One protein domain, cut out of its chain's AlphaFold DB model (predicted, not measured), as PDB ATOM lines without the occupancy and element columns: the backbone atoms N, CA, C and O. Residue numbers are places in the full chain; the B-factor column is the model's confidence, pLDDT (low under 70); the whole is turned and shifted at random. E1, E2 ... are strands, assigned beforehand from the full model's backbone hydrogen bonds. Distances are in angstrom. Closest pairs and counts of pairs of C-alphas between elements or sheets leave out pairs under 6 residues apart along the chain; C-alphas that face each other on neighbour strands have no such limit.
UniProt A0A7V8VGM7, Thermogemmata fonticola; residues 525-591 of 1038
ATOM      1  N   THR A 525     223.916 116.049 100.096       91.25
ATOM      2  CA  THR A 525     225.051 116.840  99.601       91.25
ATOM      3  C   THR A 525     226.394 116.192  99.923       91.25
ATOM      4  O   THR A 525     227.379 116.460  99.240       91.25
ATOM      5  N   GLY A 526     226.446 115.294 100.911       91.69
ATOM      6  CA  GLY A 526     227.698 114.661 101.306       91.69
ATOM      7  C   GLY A 526     227.538 113.445 102.208       91.69
ATOM      8  O   GLY A 526     226.551 113.282 102.929       91.69
ATOM      9  N   VAL A 527     228.560 112.594 102.181       94.44
ATOM     10  CA  VAL A 527     228.714 111.417 103.039       94.44
ATOM     11  C   VAL A 527     230.105 111.468 103.665       94.44
ATOM     12  O   VAL A 527     231.083 111.761 102.979       94.44
ATOM     13  N   PHE A 528     230.215 111.201 104.967       94.81
ATOM     14  CA  PHE A 528     231.503 111.149 105.657       94.81
ATOM     15  C   PHE A 528     231.523 110.086 106.770       94.81
ATOM     16  O   PHE A 528     230.617 110.089 107.602       94.81
ATOM     17  N   PRO A 529     232.549 109.221 106.861       95.25
ATOM     18  CA  PRO A 529     233.661 109.084 105.918       95.25
ATOM     19  C   PRO A 529     233.187 108.565 104.552       95.25
ATOM     20  O   PRO A 529     232.123 107.963 104.438       95.25
ATOM     21  N   LEU A 530     233.978 108.804 103.502       95.94
ATOM     22  CA  LEU A 530     233.645 108.386 102.128       95.94
ATOM     23  C   LEU A 530     233.786 106.875 101.898       95.94
ATOM     24  O   LEU A 530     233.350 106.345 100.873       95.94
ATOM     25  N   SER A 531     234.413 106.170 102.834       94.56
ATOM     26  CA  SER A 531     234.578 104.725 102.778       94.56
ATOM     27  C   SER A 531     234.509 104.116 104.169       94.56
ATOM     28  O   SER A 531     234.793 104.803 105.151       94.56
ATOM     29  N   ALA A 532     234.218 102.824 104.239       94.00
ATOM     30  CA  ALA A 532     234.225 102.081 105.489       94.00
ATOM     31  C   ALA A 532     234.939 100.723 105.329       94.00
ATOM     32  O   ALA A 532     234.818 100.081 104.279       94.00
ATOM     33  N   PRO A 533     235.705 100.285 106.347       93.81
ATOM     34  CA  PRO A 533     236.393  99.002 106.335       93.81
ATOM     35  C   PRO A 533     235.405  97.830 106.349       93.81
ATOM     36  O   PRO A 533     234.468  97.789 107.148       93.81
ATOM     37  N   ARG A 534     235.648  96.839 105.488       95.44
ATOM     38  CA  ARG A 534     234.899  95.578 105.474       95.44
ATOM     39  C   ARG A 534     235.065  94.803 106.785       95.44
ATOM     40  O   ARG A 534     236.124  94.831 107.409       95.44
ATOM     41  N   GLY A 535     234.020  94.092 107.197       94.88
ATOM     42  CA  GLY A 535     233.976  93.331 108.450       94.88
ATOM     43  C   GLY A 535     233.763  94.180 109.708       94.88
ATOM     44  O   GLY A 535     233.851  93.646 110.812       94.88
ATOM     45  N   LYS A 536     233.493  95.485 109.570       94.06
ATOM     46  CA  LYS A 536     233.273  96.407 110.690       94.06
ATOM     47  C   LYS A 536     231.991  97.215 110.508       94.06
ATOM     48  O   LYS A 536     231.458  97.352 109.407       94.06
ATOM     49  N   THR A 537     231.528  97.780 111.620       94.94
ATOM     50  CA  THR A 537     230.477  98.798 111.631       94.94
ATOM     51  C   THR A 537     231.119 100.174 111.720       94.94
ATOM     52  O   THR A 537     231.899 100.440 112.632       94.94
ATOM     53  N   THR A 538     230.779 101.062 110.792       93.69
ATOM     54  CA  THR A 538     231.255 102.449 110.764       93.69
ATOM     55  C   THR A 538     230.071 103.392 110.882       93.69
ATOM     56  O   THR A 538     229.077 103.239 110.176       93.69
ATOM     57  N   THR A 539     230.151 104.373 111.779       95.50
ATOM     58  CA  THR A 539     229.149 105.441 111.846       95.50
ATOM     59  C   THR A 539     229.399 106.427 110.716       95.50
ATOM     60  O   THR A 539     230.425 107.100 110.690       95.50
ATOM     61  N   VAL A 540     228.445 106.516 109.795       95.25
ATOM     62  CA  VAL A 540     228.506 107.383 108.624       95.25
ATOM     63  C   VAL A 540     227.574 108.571 108.826       95.25
ATOM     64  O   VAL A 540     226.399 108.405 109.152       95.25
ATOM     65  N   GLN A 541     228.094 109.780 108.637       94.75
ATOM     66  CA  GLN A 541     227.313 111.005 108.574       94.75
ATOM     67  C   GLN A 541     226.810 111.220 107.142       94.75
ATOM     68  O   GLN A 541     227.611 111.346 106.219       94.75
ATOM     69  N   VAL A 542     225.493 111.299 106.969       95.00
ATOM     70  CA  VAL A 542     224.831 111.663 105.710       95.00
ATOM     71  C   VAL A 542     224.295 113.080 105.856       95.00
ATOM     72  O   VAL A 542     223.415 113.322 106.682       95.00
ATOM     73  N   ARG A 543     224.842 114.018 105.083       92.75
ATOM     74  CA  ARG A 543     224.489 115.443 105.097       92.75
ATOM     75  C   ARG A 543     223.637 115.795 103.891       92.75
ATOM     76  O   ARG A 543     223.697 115.132 102.856       92.75
ATOM     77  N   GLY A 544     222.855 116.852 104.026       92.50
ATOM     78  CA  GLY A 544     222.016 117.338 102.952       92.50
ATOM     79  C   GLY A 544     221.086 118.445 103.404       92.50
ATOM     80  O   GLY A 544     221.067 118.811 104.575       92.50
ATOM     81  N   VAL A 545     220.293 118.926 102.460       93.69
ATOM     82  CA  VAL A 545     219.232 119.909 102.680       93.69
ATOM     83  C   VAL A 545     217.879 119.216 102.733       93.69
ATOM     84  O   VAL A 545     217.671 118.186 102.085       93.69
ATOM     85  N   HIS A 546     216.951 119.769 103.509       93.44
ATOM     86  CA  HIS A 546     215.578 119.295 103.662       93.44
ATOM     87  C   HIS A 546     215.467 117.828 104.114       93.44
ATOM     88  O   HIS A 546     214.453 117.169 103.885       93.44
ATOM     89  N   LEU A 547     216.491 117.309 104.804       91.81
ATOM     90  CA  LEU A 547     216.499 115.952 105.370       91.81
ATOM     91  C   LEU A 547     215.690 115.841 106.678       91.81
ATOM     92  O   LEU A 547     215.537 114.753 107.232       91.81
ATOM     93  N   GLY A 548     215.193 116.965 107.204       87.38
ATOM     94  CA  GLY A 548     214.469 117.031 108.477       87.38
ATOM     95  C   GLY A 548     215.364 116.974 109.722       87.38
ATOM     96  O   GLY A 548     214.845 116.970 110.835       87.38
ATOM     97  N   GLN A 549     216.693 116.945 109.555       84.75
ATOM     98  CA  GLN A 549     217.687 117.067 110.628       84.75
ATOM     99  C   GLN A 549     218.824 118.005 110.180       84.75
ATOM    100  O   GLN A 549     219.546 117.636 109.254       84.75
ATOM    101  N   PRO A 550     219.028 119.174 110.825       77.62
ATOM    102  CA  PRO A 550     220.002 120.180 110.373       77.62
ATOM    103  C   PRO A 550     221.460 119.698 110.281       77.62
ATOM    104  O   PRO A 550     222.211 120.156 109.429       77.62
ATOM    105  N   GLU A 551     221.881 118.760 111.136       82.38
ATOM    106  CA  GLU A 551     223.243 118.192 111.096       82.38
ATOM    107  C   GLU A 551     223.378 116.959 110.179       82.38
ATOM    108  O   GLU A 551     224.459 116.361 110.082       82.38
ATOM    109  N   GLY A 552     222.288 116.565 109.515       89.56
ATOM    110  CA  GLY A 552     222.180 115.301 108.797       89.56
ATOM    111  C   GLY A 552     222.019 114.088 109.720       89.56
ATOM    112  O   GLY A 552     221.891 114.205 110.938       89.56
ATOM    113  N   TRP A 553     222.029 112.891 109.133       94.31
ATOM    114  CA  TRP A 553     221.863 111.628 109.855       94.31
ATOM    115  C   TRP A 553     223.208 111.006 110.223       94.31
ATOM    116  O   TRP A 553     224.140 111.027 109.424       94.31
ATOM    117  N   ARG A 554     223.299 110.381 111.402       95.06
ATOM    118  CA  ARG A 554     224.420 109.502 111.781       95.06
ATOM    119  C   ARG A 554     223.937 108.059 111.784       95.06
ATOM    120  O   ARG A 554     223.153 107.675 112.648       95.06
ATOM    121  N   ILE A 555     224.388 107.275 110.813       95.44
ATOM    122  CA  ILE A 555     223.870 105.934 110.535       95.44
ATOM    123  C   ILE A 555     224.998 104.915 110.744       95.44
ATOM    124  O   ILE A 555     226.046 105.044 110.111       95.44
ATOM    125  N   PRO A 556     224.839 103.909 111.622       96.12
ATOM    126  CA  PRO A 556     225.782 102.800 111.699       96.12
ATOM    127  C   PRO A 556     225.632 101.906 110.461       96.12
ATOM    128  O   PRO A 556     224.560 101.364 110.202       96.12
ATOM    129  N   VAL A 557     226.712 101.742 109.701       95.06
ATOM    130  CA  VAL A 557     226.761 100.915 108.489       95.06
ATOM    131  C   VAL A 557     227.684  99.733 108.743       95.06
ATOM    132  O   VAL A 557     228.880  99.921 108.954       95.06
ATOM    133  N   ALA A 558     227.128  98.521 108.743       95.19
ATOM    134  CA  ALA A 558     227.889  97.281 108.866       95.19
ATOM    135  C   ALA A 558     228.232  96.740 107.475       95.19
ATOM    136  O   ALA A 558     227.330  96.442 106.691       95.19
ATOM    137  N   ILE A 559     229.526  96.607 107.176       95.19
ATOM    138  CA  ILE A 559     229.998  96.034 105.912       95.19
ATOM    139  C   ILE A 559     230.442  94.585 106.156       95.19
ATOM    140  O   ILE A 559     231.263  94.357 107.047       95.19
ATOM    141  N   PRO A 560     229.957  93.599 105.380       95.44
ATOM    142  CA  PRO A 560     230.399  92.206 105.484       95.44
ATOM    143  C   PRO A 560     231.906  92.036 105.254       95.44
ATOM    144  O   PRO A 560     232.509  92.779 104.486       95.44
ATOM    145  N   ALA A 561     232.535  91.051 105.901       94.56
ATOM    146  CA  ALA A 561     233.983  90.821 105.792       94.56
ATOM    147  C   ALA A 561     234.436  90.360 104.391       94.56
ATOM    148  O   ALA A 561     235.585  90.573 104.008       94.56
ATOM    149  N   ASP A 562     233.535  89.750 103.623       94.06
ATOM    150  CA  ASP A 562     233.735  89.264 102.256       94.06
ATOM    151  C   ASP A 562     233.375  90.302 101.178       94.06
ATOM    152  O   ASP A 562     233.562  90.042  99.988       94.06
ATOM    153  N   ALA A 563     232.916  91.497 101.570       93.50
ATOM    154  CA  ALA A 563     232.587  92.562 100.632       93.50
ATOM    155  C   ALA A 563     233.814  92.942  99.762       93.50
ATOM    156  O   ALA A 563     234.915  93.137 100.301       93.50
ATOM    157  N   PRO A 564     233.659  93.071  98.427       92.12
ATOM    158  CA  PRO A 564     234.766  93.426  97.541       92.12
ATOM    159  C   PRO A 564     235.276  94.848  97.801       92.12
ATOM    160  O   PRO A 564     234.507  95.811  97.746       92.12
ATOM    161  N   VAL A 565     236.581  95.000  98.034       89.81
ATOM    162  CA  VAL A 565     237.225  96.314  98.204       89.81
ATOM    163  C   VAL A 565     237.053  97.146  96.929       89.81
ATOM    164  O   VAL A 565     237.176  96.634  95.819       89.81
ATOM    165  N   GLY A 566     236.739  98.431  97.089       89.12
ATOM    166  CA  GLY A 566     236.464  99.362  95.993       89.12
ATOM    167  C   GLY A 566     235.013  99.367  95.498       89.12
ATOM    168  O   GLY A 566     234.644 100.265  94.745       89.12
ATOM    169  N   SER A 567     234.171  98.421  95.929       92.88
ATOM    170  CA  SER A 567     232.741  98.428  95.593       92.88
ATOM    171  C   SER A 567     231.975  99.509  96.364       92.88
ATOM    172  O   SER A 567     232.423  99.990  97.402       92.88
ATOM    173  N   SER A 568     230.815  99.920  95.848       94.88
ATOM    174  CA  SER A 568     229.934 100.890  96.507       94.88
ATOM    175  C   SER A 568     228.930 100.156  97.394       94.88
ATOM    176  O   SER A 568     228.267  99.236  96.921       94.88
ATOM    177  N   TRP A 569     228.765 100.597  98.639       95.50
ATOM    178  CA  TRP A 569     227.806 100.046  99.595       95.50
ATOM    179  C   TRP A 569     226.733 101.085  99.931       95.50
ATOM    180  O   TRP A 569     227.058 102.183 100.388       95.50
ATOM    181  N   GLU A 570     225.463 100.765  99.675       94.88
ATOM    182  CA  GLU A 570     224.342 101.682  99.921       94.88
ATOM    183  C   GLU A 570     224.091 101.851 101.426       94.88
ATOM    184  O   GLU A 570     224.122 100.891 102.199       94.88
ATOM    185  N   ILE A 571     223.859 103.092 101.851       94.94
ATOM    186  CA  ILE A 571     223.557 103.423 103.245       94.94
ATOM    187  C   ILE A 571     222.039 103.318 103.438       94.94
ATOM    188  O   ILE A 571     221.295 103.990 102.719       94.94
ATOM    189  N   PRO A 572     221.547 102.535 104.416       92.06
ATOM    190  CA  PRO A 572     220.118 102.426 104.685       92.06
ATOM    191  C   PRO A 572     219.600 103.732 105.299       92.06
ATOM    192  O   PRO A 572     219.760 103.985 106.494       92.06
ATOM    193  N   LEU A 573     219.002 104.583 104.466       91.81
ATOM    194  CA  LEU A 573     218.451 105.863 104.904       91.81
ATOM    195  C   LEU A 573     217.208 105.658 105.790       91.81
ATOM    196  O   LEU A 573     216.434 104.727 105.545       91.81
ATOM    197  N   PRO A 574     216.968 106.534 106.785       88.88
ATOM    198  CA  PRO A 574     215.736 106.513 107.563       88.88
ATOM    199  C   PRO A 574     214.495 106.615 106.658       88.88
ATOM    200  O   PRO A 574     214.527 107.335 105.654       88.88
ATOM    201  N   PRO A 575     213.385 105.933 106.995       82.12
ATOM    202  CA  PRO A 575     212.151 106.047 106.228       82.12
ATOM    203  C   PRO A 575     211.626 107.488 106.277       82.12
ATOM    204  O   PRO A 575     211.559 108.104 107.340       82.12
ATOM    205  N   GLY A 576     211.229 108.020 105.122       78.00
ATOM    206  CA  GLY A 576     210.720 109.383 104.977       78.00
ATOM    207  C   GLY A 576     209.563 109.459 103.985       78.00
ATOM    208  O   GLY A 576     209.318 108.520 103.230       78.00
ATOM    209  N   LYS A 577     208.854 110.598 103.976       71.44
ATOM    210  CA  LYS A 577     207.763 110.866 103.015       71.44
ATOM    211  C   LYS A 577     208.242 110.810 101.563       71.44
ATOM    212  O   LYS A 577     207.469 110.483 100.671       71.44
ATOM    213  N   GLU A 578     209.512 111.131 101.337       81.19
ATOM    214  CA  GLU A 578     210.138 111.114 100.026       81.19
ATOM    215  C   GLU A 578     211.602 110.671 100.116       81.19
ATOM    216  O   GLU A 578     212.305 111.018 101.065       81.19
ATOM    217  N   LYS A 579     212.064 109.912  99.113       87.75
ATOM    218  CA  LYS A 579     213.465 109.495  98.993       87.75
ATOM    219  C   LYS A 579     214.350 110.710  98.664       87.75
ATOM    220  O   LYS A 579     214.106 111.339  97.628       87.75
ATOM    221  N   PRO A 580     215.386 111.017  99.465       92.38
ATOM    222  CA  PRO A 580     216.337 112.074  99.133       92.38
ATOM    223  C   PRO A 580     217.027 111.843  97.784       92.38
ATOM    224  O   PRO A 580     217.273 110.699  97.391       92.38
ATOM    225  N   ARG A 581     217.336 112.927  97.069       92.38
ATOM    226  CA  ARG A 581     218.157 112.905  95.849       92.38
ATOM    227  C   ARG A 581     219.640 112.892  96.196       92.38
ATOM    228  O   ARG A 581     220.013 113.268  97.300       92.38
ATOM    229  N   GLY A 582     220.480 112.461  95.261       88.06
ATOM    230  CA  GLY A 582     221.917 112.285  95.488       88.06
ATOM    231  C   GLY A 582     222.299 110.867  95.930       88.06
ATOM    232  O   GLY A 582     221.456 109.977  96.062       88.06
ATOM    233  N   LYS A 583     223.603 110.640  96.105       88.06
ATOM    234  CA  LYS A 583     224.180 109.320  96.394       88.06
ATOM    235  C   LYS A 583     224.424 109.165  97.897       88.06
ATOM    236  O   LYS A 583     225.267 109.853  98.458       88.06
ATOM    237  N   ALA A 584     223.734 108.217  98.531       92.19
ATOM    238  CA  ALA A 584     224.006 107.782  99.903       92.19
ATOM    239  C   ALA A 584     224.725 106.432  99.892       92.19
ATOM    240  O   ALA A 584     224.112 105.378 100.061       92.19
ATOM    241  N   ALA A 585     226.031 106.457  99.656       94.62
ATOM    242  CA  ALA A 585     226.846 105.254  99.668       94.62
ATOM    243  C   ALA A 585     228.253 105.549 100.180       94.62
ATOM    244  O   ALA A 585     228.768 106.651  99.992       94.62
ATOM    245  N   VAL A 586     228.875 104.538 100.773       95.44
ATOM    246  CA  VAL A 586     230.305 104.527 101.095       95.44
ATOM    247  C   VAL A 586     231.024 103.545 100.182       95.44
ATOM    248  O   VAL A 586     230.438 102.564  99.726       95.44
ATOM    249  N   ILE A 587     232.300 103.786  99.912       96.00
ATOM    250  CA  ILE A 587     233.145 102.796  99.242       96.00
ATOM    251  C   ILE A 587     233.615 101.754 100.265       96.00
ATOM    252  O   ILE A 587     233.965 102.088 101.395       96.00
ATOM    253  N   VAL A 588     233.629 100.482  99.885       95.81
ATOM    254  CA  VAL A 588     234.185  99.405 100.707       95.81
ATOM    255  C   VAL A 588     235.709  99.512 100.701       95.81
ATOM    256  O   VAL A 588     236.337  99.559  99.642       95.81
ATOM    257  N   ASP A 589     236.317  99.541 101.882       92.69
ATOM    258  CA  ASP A 589     237.765  99.625 102.083       92.69
ATOM    259  C   ASP A 589     238.270  98.443 102.931       92.69
ATOM    260  O   ASP A 589     237.496  97.665 103.488       92.69
ATOM    261  N   GLN A 590     239.587  98.308 103.028       91.06
ATOM    262  CA  GLN A 590     240.286  97.400 103.935       91.06
ATOM    263  C   GLN A 590     241.003  98.135 105.075       91.06
ATOM    264  O   GLN A 590     241.253  97.534 106.116       91.06
ATOM    265  N   LEU A 591     241.338  99.415 104.890       90.75
ATOM    266  CA  LEU A 591     242.052 100.210 105.890       90.75
ATOM    267  C   LEU A 591     241.080 100.883 106.862       90.75
ATOM    268  O   LEU A 591     239.979 101.277 106.477       90.75
TER     269      LEU A 591
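This is residues 525 to 591 of the 1038 residues of a protein of Thermogemmata fonticola (UniProt A0A7V8VGM7). Two small three-stranded sheets stand partly face to face, and E1 runs on into E2, passing from one sheet to the other. The long loop of residues 571 to 584 reaches out between E5 and E6. The printed part has 67 residues, no named helix and six strands, E1 to E6, with 30 residues in them: all strand. Sheet E1, E3, E4 is antiparallel; sheet E2, E6, E5 is mixed. It is compact, radius of gyration of the C-alphas 12.0 A, spans 34 by 18 by 17 A.

E1, residues 525 to 528, is antiparallel to E3, residues 537 to 545; N 528 and O 541 are 2.9 A apart. E3 forms a hairpin with E4, residues 553 to 558; N 540 and O 555 are 2.8 A apart. E2, residues 531 to 533, is parallel to E6, residues 585 to 589; N 532 and O 587 are 2.9 A apart. E5, residues 568 to 570, forms a hairpin with E6; N 569 and O 586 are 2.8 A apart.

E1 begins at C-alpha 525 (225.051, 116.840, 99.601). E3 is 25.5 A long, E4 15.6 A. E6 ends at C-alpha 589 (237.765, 99.625, 102.083).

The C-alphas farthest apart, Lys 577 and Leu 591, are 36.0 A apart. The printed part has no cut, the link E5 to E6 is long, and no printed residue is under 70 in pLDDT.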